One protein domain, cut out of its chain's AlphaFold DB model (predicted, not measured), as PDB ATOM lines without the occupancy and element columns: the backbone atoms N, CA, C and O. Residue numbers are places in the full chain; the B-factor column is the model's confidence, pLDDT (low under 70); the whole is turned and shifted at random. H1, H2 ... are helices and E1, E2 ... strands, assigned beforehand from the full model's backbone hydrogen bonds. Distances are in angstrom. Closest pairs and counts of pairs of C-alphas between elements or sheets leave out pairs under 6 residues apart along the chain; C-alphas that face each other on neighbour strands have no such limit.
ATOM      1  N   ALA A   7      41.991 -34.203 120.382       97.69
ATOM      2  CA  ALA A   7      43.117 -33.890 121.255       97.69
ATOM      3  C   ALA A   7      42.686 -33.962 122.727       97.69
ATOM      4  O   ALA A   7      41.771 -33.252 123.144       97.69
ATOM      5  N   VAL A   8      43.351 -34.805 123.519       98.00
ATOM      6  CA  VAL A   8      43.133 -34.919 124.968       98.00
ATOM      7  C   VAL A   8      44.349 -34.353 125.695       98.00
ATOM      8  O   VAL A   8      45.450 -34.895 125.599       98.00
ATOM      9  N   LEU A   9      44.145 -33.257 126.429       97.94
ATOM     10  CA  LEU A   9      45.172 -32.594 127.233       97.94
ATOM     11  C   LEU A   9      44.882 -32.800 128.718       97.94
ATOM     12  O   LEU A   9      43.797 -32.462 129.196       97.94
ATOM     13  N   VAL A  10      45.854 -33.332 129.457       96.69
ATOM     14  CA  VAL A  10      45.670 -33.725 130.858       96.69
ATOM     15  C   VAL A  10      46.640 -32.994 131.772       96.69
ATOM     16  O   VAL A  10      47.836 -32.957 131.525       96.69
ATOM     17  N   ALA A  11      46.127 -32.457 132.877       94.62
ATOM     18  CA  ALA A  11      46.944 -31.843 133.916       94.62
ATOM     19  C   ALA A  11      47.810 -32.883 134.649       94.62
ATOM     20  O   ALA A  11      47.280 -33.852 135.205       94.62
ATOM     21  N   GLY A  12      49.121 -32.649 134.705       90.31
ATOM     22  CA  GLY A  12      50.093 -33.510 135.378       90.31
ATOM     23  C   GLY A  12      50.224 -33.262 136.882       90.31
ATOM     24  O   GLY A  12      50.515 -34.198 137.625       90.31
ATOM     25  N   LYS A  13      49.932 -32.046 137.368       86.19
ATOM     26  CA  LYS A  13      49.994 -31.685 138.797       86.19
ATOM     27  C   LYS A  13      48.613 -31.494 139.409       86.19
ATOM     28  O   LYS A  13      48.124 -30.381 139.598       86.19
ATOM     29  N   LYS A  14      47.985 -32.593 139.821       80.62
ATOM     30  CA  LYS A  14      46.788 -32.543 140.675       80.62
ATOM     31  C   LYS A  14      47.218 -32.517 142.144       80.62
ATOM     32  O   LYS A  14      47.369 -33.557 142.771       80.62
ATOM     33  N   ALA A  15      47.387 -31.313 142.692       74.44
ATOM     34  CA  ALA A  15      47.915 -31.071 144.045       74.44
ATOM     35  C   ALA A  15      47.170 -31.790 145.195       74.44
ATOM     36  O   ALA A  15      47.717 -31.914 146.285       74.44
ATOM     37  N   TYR A  16      45.941 -32.260 144.964       81.12
ATOM     38  CA  TYR A  16      45.088 -32.883 145.982       81.12
ATOM     39  C   TYR A  16      44.816 -34.372 145.735       81.12
ATOM     40  O   TYR A  16      43.943 -34.947 146.381       81.12
ATOM     41  N   TYR A  17      45.495 -34.996 144.770       86.06
ATOM     42  CA  TYR A  17      45.279 -36.405 144.448       86.06
ATOM     43  C   TYR A  17      46.312 -37.278 145.159       86.06
ATOM     44  O   TYR A  17      47.494 -36.942 145.216       86.06
ATOM     45  N   SER A  18      45.871 -38.433 145.663       92.44
ATOM     46  CA  SER A  18      46.802 -39.520 145.965       92.44
ATOM     47  C   SER A  18      47.452 -40.010 144.668       92.44
ATOM     48  O   SER A  18      46.919 -39.807 143.575       92.44
ATOM     49  N   GLN A  19      48.587 -40.702 144.774       90.12
ATOM     50  CA  GLN A  19      49.240 -41.289 143.602       90.12
ATOM     51  C   GLN A  19      48.307 -42.251 142.850       90.12
ATOM     52  O   GLN A  19      48.235 -42.210 141.625       90.12
ATOM     53  N   GLU A  20      47.533 -43.063 143.576       94.25
ATOM     54  CA  GLU A  20      46.532 -43.960 142.989       94.25
ATOM     55  C   GLU A  20      45.430 -43.185 142.254       94.25
ATOM     56  O   GLU A  20      45.108 -43.506 141.110       94.25
ATOM     57  N   ALA A  21      44.903 -42.115 142.861       93.06
ATOM     58  CA  ALA A  21      43.901 -41.266 142.225       93.06
ATOM     59  C   ALA A  21      44.455 -40.573 140.971       93.06
ATOM     60  O   ALA A  21      43.738 -40.450 139.978       93.06
ATOM     61  N   GLN A  22      45.728 -40.169 140.979       90.88
ATOM     62  CA  GLN A  22      46.400 -39.599 139.811       90.88
ATOM     63  C   GLN A  22      46.556 -40.627 138.688       90.88
ATOM     64  O   GLN A  22      46.235 -40.320 137.542       90.88
ATOM     65  N   MET A  23      46.983 -41.853 138.996       92.56
ATOM     66  CA  MET A  23      47.073 -42.914 137.988       92.56
ATOM     67  C   MET A  23      45.700 -43.264 137.418       92.56
ATOM     68  O   MET A  23      45.548 -43.370 136.202       92.56
ATOM     69  N   LYS A  24      44.675 -43.379 138.275       95.00
ATOM     70  CA  LYS A  24      43.317 -43.662 137.809       95.00
ATOM     71  C   LYS A  24      42.767 -42.526 136.955       95.00
ATOM     72  O   LYS A  24      42.111 -42.779 135.950       95.00
ATOM     73  N   TRP A  25      43.058 -41.283 137.325       92.38
ATOM     74  CA  TRP A  25      42.714 -40.116 136.526       92.38
ATOM     75  C   TRP A  25      43.348 -40.174 135.137       92.38
ATOM     76  O   TRP A  25      42.620 -40.052 134.157       92.38
ATOM     77  N   LEU A  26      44.657 -40.423 135.043       93.88
ATOM     78  CA  LEU A  26      45.353 -40.551 133.758       93.88
ATOM     79  C   LEU A  26      44.759 -41.674 132.898       93.88
ATOM     80  O   LEU A  26      44.470 -41.438 131.729       93.88
ATOM     81  N   GLN A  27      44.477 -42.838 133.492       96.38
ATOM     82  CA  GLN A  27      43.831 -43.954 132.797       96.38
ATOM     83  C   GLN A  27      42.472 -43.551 132.206       96.38
ATOM     84  O   GLN A  27      42.186 -43.836 131.048       96.38
ATOM     85  N   LEU A  28      41.629 -42.864 132.983       96.38
ATOM     86  CA  LEU A  28      40.313 -42.420 132.513       96.38
ATOM     87  C   LEU A  28      40.415 -41.398 131.372       96.38
ATOM     88  O   LEU A  28      39.551 -41.368 130.501       96.38
ATOM     89  N   GLN A  29      41.457 -40.560 131.364       96.62
ATOM     90  CA  GLN A  29      41.695 -39.643 130.248       96.62
ATOM     91  C   GLN A  29      42.182 -40.387 128.999       96.62
ATOM     92  O   GLN A  29      41.747 -40.071 127.897       96.62
ATOM     93  N   GLU A  30      43.041 -41.392 129.158       97.12
ATOM     94  CA  GLU A  30      43.509 -42.238 128.054       97.12
ATOM     95  C   GLU A  30      42.364 -43.055 127.428       97.12
ATOM     96  O   GLU A  30      42.315 -43.252 126.216       97.12
ATOM     97  N   GLU A  31      41.368 -43.471 128.216       97.88
ATOM     98  CA  GLU A  31      40.184 -44.173 127.704       97.88
ATOM     99  C   GLU A  31      39.373 -43.341 126.688       97.88
ATOM    100  O   GLU A  31      38.739 -43.923 125.801       97.88
ATOM    101  N   LEU A  32      39.442 -42.003 126.743       96.94
ATOM    102  CA  LEU A  32      38.793 -41.114 125.768       96.94
ATOM    103  C   LEU A  32      39.349 -41.284 124.352       96.94
ATOM    104  O   LEU A  32      38.628 -41.037 123.386       96.94
ATOM    105  N   LEU A  33      40.588 -41.763 124.205       96.06
ATOM    106  CA  LEU A  33      41.203 -41.998 122.895       96.06
ATOM    107  C   LEU A  33      40.443 -43.046 122.076       96.06
ATOM    108  O   LEU A  33      40.536 -43.059 120.859       96.06
ATOM    109  N   ARG A  34      39.601 -43.876 122.708       95.31
ATOM    110  CA  ARG A  34      38.740 -44.847 122.009       95.31
ATOM    111  C   ARG A  34      37.613 -44.202 121.193       95.31
ATOM    112  O   ARG A  34      36.953 -44.901 120.427       95.31
ATOM    113  N   LEU A  35      37.351 -42.906 121.370       95.12
ATOM    114  CA  LEU A  35      36.264 -42.194 120.690       95.12
ATOM    115  C   LEU A  35      36.576 -41.871 119.220       95.12
ATOM    116  O   LEU A  35      35.649 -41.651 118.437       95.12
ATOM    117  N   SER A  36      37.854 -41.850 118.843       95.12
ATOM    118  CA  SER A  36      38.329 -41.544 117.492       95.12
ATOM    119  C   SER A  36      39.604 -42.326 117.216       95.12
ATOM    120  O   SER A  36      40.393 -42.491 118.123       95.12
ATOM    121  N   ASN A  37      39.849 -42.772 115.985       92.75
ATOM    122  CA  ASN A  37      41.148 -43.344 115.598       92.75
ATOM    123  C   ASN A  37      42.155 -42.256 115.187       92.75
ATOM    124  O   ASN A  37      43.298 -42.558 114.856       92.75
ATOM    125  N   ASN A  38      41.719 -40.996 115.164       94.38
ATOM    126  CA  ASN A  38      42.524 -39.831 114.853       94.38
ATOM    127  C   ASN A  38      42.649 -38.977 116.113       94.38
ATOM    128  O   ASN A  38      41.834 -38.083 116.356       94.38
ATOM    129  N   HIS A  39      43.616 -39.321 116.959       96.19
ATOM    130  CA  HIS A  39      43.733 -38.731 118.281       96.19
ATOM    131  C   HIS A  39      45.173 -38.386 118.660       96.19
ATOM    132  O   HIS A  39      46.129 -39.000 118.189       96.19
ATOM    133  N   THR A  40      45.313 -37.451 119.594       96.81
ATOM    134  CA  THR A  40      46.561 -37.159 120.302       96.81
ATOM    135  C   THR A  40      46.300 -37.056 121.803       96.81
ATOM    136  O   THR A  40      45.219 -36.643 122.232       96.81
ATOM    137  N   PHE A  41      47.282 -37.463 122.603       97.88
ATOM    138  CA  PHE A  41      47.217 -37.466 124.061       97.88
ATOM    139  C   PHE A  41      48.464 -36.806 124.628       97.88
ATOM    140  O   PHE A  41      49.580 -37.212 124.305       97.88
ATOM    141  N   VAL A  42      48.276 -35.796 125.472       97.88
ATOM    142  CA  VAL A  42      49.380 -35.021 126.042       97.88
ATOM    143  C   VAL A  42      49.152 -34.803 127.529       97.88
ATOM    144  O   VAL A  42      48.063 -34.419 127.963       97.88
ATOM    145  N   ILE A  43      50.208 -35.012 128.310       96.94
ATOM    146  CA  ILE A  43      50.244 -34.696 129.736       96.94
ATOM    147  C   ILE A  43      51.014 -33.385 129.907       96.94
ATOM    148  O   ILE A  43      52.196 -33.307 129.591       96.94
ATOM    149  N   ALA A  44      50.337 -32.369 130.431       97.00
ATOM    150  CA  ALA A  44      50.925 -31.102 130.838       97.00
ATOM    151  C   ALA A  44      51.531 -31.267 132.239       97.00
ATOM    152  O   ALA A  44      50.863 -31.041 133.254       97.00
ATOM    153  N   GLU A  45      52.761 -31.787 132.297       94.69
ATOM    154  CA  GLU A  45      53.397 -32.260 133.534       94.69
ATOM    155  C   GLU A  45      53.506 -31.198 134.629       94.69
ATOM    156  O   GLU A  45      53.548 -31.544 135.810       94.69
ATOM    157  N   GLN A  46      53.565 -29.915 134.268       94.75
ATOM    158  CA  GLN A  46      53.759 -28.821 135.214       94.75
ATOM    159  C   GLN A  46      52.471 -28.045 135.513       94.75
ATOM    160  O   GLN A  46      52.483 -27.186 136.397       94.75
ATOM    161  N   SER A  47      51.363 -28.394 134.859       94.94
ATOM    162  CA  SER A  47      50.072 -27.729 134.989       94.94
ATOM    163  C   SER A  47      49.164 -28.331 136.060       94.94
ATOM    164  O   SER A  47      49.021 -29.553 136.187       94.94
ATOM    165  N   GLY A  48      48.445 -27.446 136.756       92.56
ATOM    166  CA  GLY A  48      47.246 -27.769 137.520       92.56
ATOM    167  C   GLY A  48      46.003 -27.852 136.631       92.56
ATOM    168  O   GLY A  48      46.078 -28.158 135.444       92.56
ATOM    169  N   HIS A  49      44.823 -27.586 137.202       91.81
ATOM    170  CA  HIS A  49      43.546 -27.707 136.481       91.81
ATOM    171  C   HIS A  49      43.444 -26.801 135.241       91.81
ATOM    172  O   HIS A  49      42.761 -27.160 134.285       91.81
ATOM    173  N   TYR A  50      44.125 -25.655 135.252       95.25
ATOM    174  CA  TYR A  50      44.031 -24.634 134.214       95.25
ATOM    175  C   TYR A  50      45.249 -24.672 133.281       95.25
ATOM    176  O   TYR A  50      46.082 -23.768 133.309       95.25
ATOM    177  N   ILE A  51      45.326 -25.690 132.414       97.06
ATOM    178  CA  ILE A  51      46.420 -25.868 131.431       97.06
ATOM    179  C   ILE A  51      46.608 -24.633 130.554       97.06
ATOM    180  O   ILE A  51      47.731 -24.209 130.315       97.06
ATOM    181  N   GLN A  52      45.521 -23.972 130.156       97.06
ATOM    182  CA  GLN A  52      45.579 -22.740 129.370       97.06
ATOM    183  C   GLN A  52      46.248 -21.559 130.086       97.06
ATOM    184  O   GLN A  52      46.586 -20.573 129.441       97.06
ATOM    185  N   LYS A  53      46.392 -21.625 131.413       97.25
ATOM    186  CA  LYS A  53      47.079 -20.613 132.216       97.25
ATOM    187  C   LYS A  53      48.499 -21.052 132.556       97.25
ATOM    188  O   LYS A  53      49.415 -20.246 132.430       97.25
ATOM    189  N   ASP A  54      48.655 -22.296 132.996       97.12
ATOM    190  CA  ASP A  54      49.923 -22.802 133.520       97.12
ATOM    191  C   ASP A  54      50.889 -23.187 132.385       97.12
ATOM    192  O   ASP A  54      52.066 -22.841 132.428       97.12
ATOM    193  N   GLU A  55      50.386 -23.855 131.339       97.56
ATOM    194  CA  GLU A  55      51.161 -24.353 130.196       97.56
ATOM    195  C   GLU A  55      50.409 -24.117 128.861       97.56
ATOM    196  O   GLU A  55      50.034 -25.065 128.164       97.56
ATOM    197  N   PRO A  56      50.176 -22.846 128.465       98.12
ATOM    198  CA  PRO A  56      49.316 -22.487 127.326       98.12
ATOM    199  C   PRO A  56      49.774 -23.050 125.975       98.12
ATOM    200  O   PRO A  56      48.961 -23.187 125.061       98.12
ATOM    201  N   HIS A  57      51.060 -23.376 125.836       98.38
ATOM    202  CA  HIS A  57      51.623 -23.919 124.603       98.38
ATOM    203  C   HIS A  57      50.956 -25.243 124.196       98.38
ATOM    204  O   HIS A  57      50.627 -25.403 123.026       98.38
ATOM    205  N   TYR A  58      50.604 -26.115 125.150       98.19
ATOM    206  CA  TYR A  58      49.877 -27.353 124.849       98.19
ATOM    207  C   TYR A  58      48.499 -27.110 124.226       98.19
ATOM    208  O   TYR A  58      48.063 -27.882 123.376       98.19
ATOM    209  N   ILE A  59      47.816 -26.029 124.617       97.75
ATOM    210  CA  ILE A  59      46.527 -25.647 124.024       97.75
ATOM    211  C   ILE A  59      46.733 -25.177 122.586       97.75
ATOM    212  O   ILE A  59      46.009 -25.598 121.688       97.75
ATOM    213  N   ILE A  60      47.732 -24.319 122.366       98.25
ATOM    214  CA  ILE A  60      48.049 -23.776 121.042       98.25
ATOM    215  C   ILE A  60      48.425 -24.906 120.080       98.25
ATOM    216  O   ILE A  60      47.903 -24.958 118.967       98.25
ATOM    217  N   ASP A  61      49.286 -25.824 120.513       98.19
ATOM    218  CA  ASP A  61      49.762 -26.931 119.685       98.19
ATOM    219  C   ASP A  61      48.642 -27.933 119.380       98.19
ATOM    220  O   ASP A  61      48.526 -28.393 118.246       98.19
ATOM    221  N   ALA A  62      47.754 -28.211 120.341       97.88
ATOM    222  CA  ALA A  62      46.581 -29.050 120.103       97.88
ATOM    223  C   ALA A  62      45.616 -28.436 119.081       97.88
ATOM    224  O   ALA A  62      45.117 -29.143 118.209       97.88
ATOM    225  N   VAL A  63      45.365 -27.124 119.161       97.50
ATOM    226  CA  VAL A  63      44.508 -26.425 118.189       97.50
ATOM    227  C   VAL A  63      45.132 -26.458 116.796       97.50
ATOM    228  O   VAL A  63      44.433 -26.767 115.833       97.50
ATOM    229  N   LYS A  64      46.440 -26.194 116.678       97.50
ATOM    230  CA  LYS A  64      47.156 -26.308 115.398       97.50
ATOM    231  C   LYS A  64      47.055 -27.718 114.825       97.50
ATOM    232  O   LYS A  64      46.695 -27.859 113.665       97.50
ATOM    233  N   TRP A  65      47.282 -28.739 115.649       97.19
ATOM    234  CA  TRP A  65      47.163 -30.136 115.234       97.19
ATOM    235  C   TRP A  65      45.763 -30.464 114.702       97.19
ATOM    236  O   TRP A  65      45.652 -31.101 113.660       97.19
ATOM    237  N   ILE A  66      44.694 -30.000 115.364       96.00
ATOM    238  CA  ILE A  66      43.317 -30.210 114.881       96.00
ATOM    239  C   ILE A  66      43.136 -29.601 113.484       96.00
ATOM    240  O   ILE A  66      42.617 -30.278 112.599       96.00
ATOM    241  N   ILE A  67      43.577 -28.357 113.281       95.31
ATOM    242  CA  ILE A  67      43.435 -27.647 112.000       95.31
ATOM    243  C   ILE A  67      44.244 -28.349 110.900       95.31
ATOM    244  O   ILE A  67      43.707 -28.654 109.840       95.31
ATOM    245  N   GLU A  68      45.510 -28.669 111.165       93.56
ATOM    246  CA  GLU A  68      46.408 -29.317 110.199       93.56
ATOM    247  C   GLU A  68      45.928 -30.714 109.788       93.56
ATOM    248  O   GLU A  68      46.165 -31.157 108.665       93.56
ATOM    249  N   VAL A  69      45.274 -31.439 110.696       89.19
ATOM    250  CA  VAL A  69      44.761 -32.782 110.422       89.19
ATOM    251  C   VAL A  69      43.440 -32.752 109.648       89.19
ATOM    252  O   VAL A  69      43.190 -33.691 108.898       89.19
ATOM    253  N   GLU A  70      42.612 -31.710 109.784       75.31
ATOM    254  CA  GLU A  70      41.419 -31.539 108.935       75.31
ATOM    255  C   GLU A  70      41.756 -31.140 107.491       75.31
ATOM    256  O   GLU A  70      40.989 -31.446 106.580       75.31
ATOM    257  N   GLU A  71      42.897 -30.489 107.257       73.75
ATOM    258  CA  GLU A  71      43.345 -30.091 105.913       73.75
ATOM    259  C   GLU A  71      43.934 -31.250 105.076       73.75
ATOM    260  O   GLU A  71      44.301 -31.041 103.916       73.75
ATOM    261  N   ARG A  72      44.034 -32.466 105.635       60.78
ATOM    262  CA  ARG A  72      44.618 -33.663 104.995       60.78
ATOM    263  C   ARG A  72      43.560 -34.633 104.482       60.78
ATOM    264  O   ARG A  72      43.782 -35.172 103.374       60.78
TER     265      ARG A  72
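What this domain is: This is residues 7 to 72 of the 72 residues of an uncharacterized protein of Bacillus thuringiensis serovar andalousiensis BGSC 4AW1 (UniProt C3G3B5). Look first at a ribbon of two parallel strands, E1 and E2, through the middle of a flat slab; the long helices H1 and H3 lie on either side of it, and short H2 sits at one end of H3. The 66 printed residues run E1, H1, E2, H2, H3, of mixed class, only just compact, close to loose, with radius of gyration of the C-alphas 12.8 A and spans 41 by 26 by 11 A.

How they stand to each other: Find E1, residues 7 to 11, and E2, residues 39 to 44, parallel at 18 degrees; N 8 and O 40 are 2.9 A apart, within hydrogen-bond range. With H1, residues 19 to 35, they form a strand-helix-strand unit, two parallel strands with a helix between them in the chain; its crossover is right-handed. The closest C-alphas of E1 and H1 are Val 10 and Gln 29, 7.2 A. For E1 and H3, residues 56 to 70, they are Ala 7 and Ala 62, 6.1 A. H1 and H3 are apart. H2, residues 51 to 54, touches H3 only at the corner, with residues 58 to 59 of H3 alone; closest are C-alphas 52 and 59, 6.2 A. Every O i to N i+4 pair is within hydrogen-bond range in H3, and 9 of 13 in H1; H2 is too short for one.

Where its parts are: Start at C-alpha 7, (43.117, -33.890, 121.255), where E1 begins. H1 is 26.3 A long, E2 16.4 A, and H3 22.0 A, ending at C-alpha 70, (41.419, -31.539, 108.935).

The domain as a whole: The farthest C-alphas, Ser 18 and Arg 72, are 41.4 A apart. The printed part has no cut and no long link; only residue 72 has pLDDT under 70.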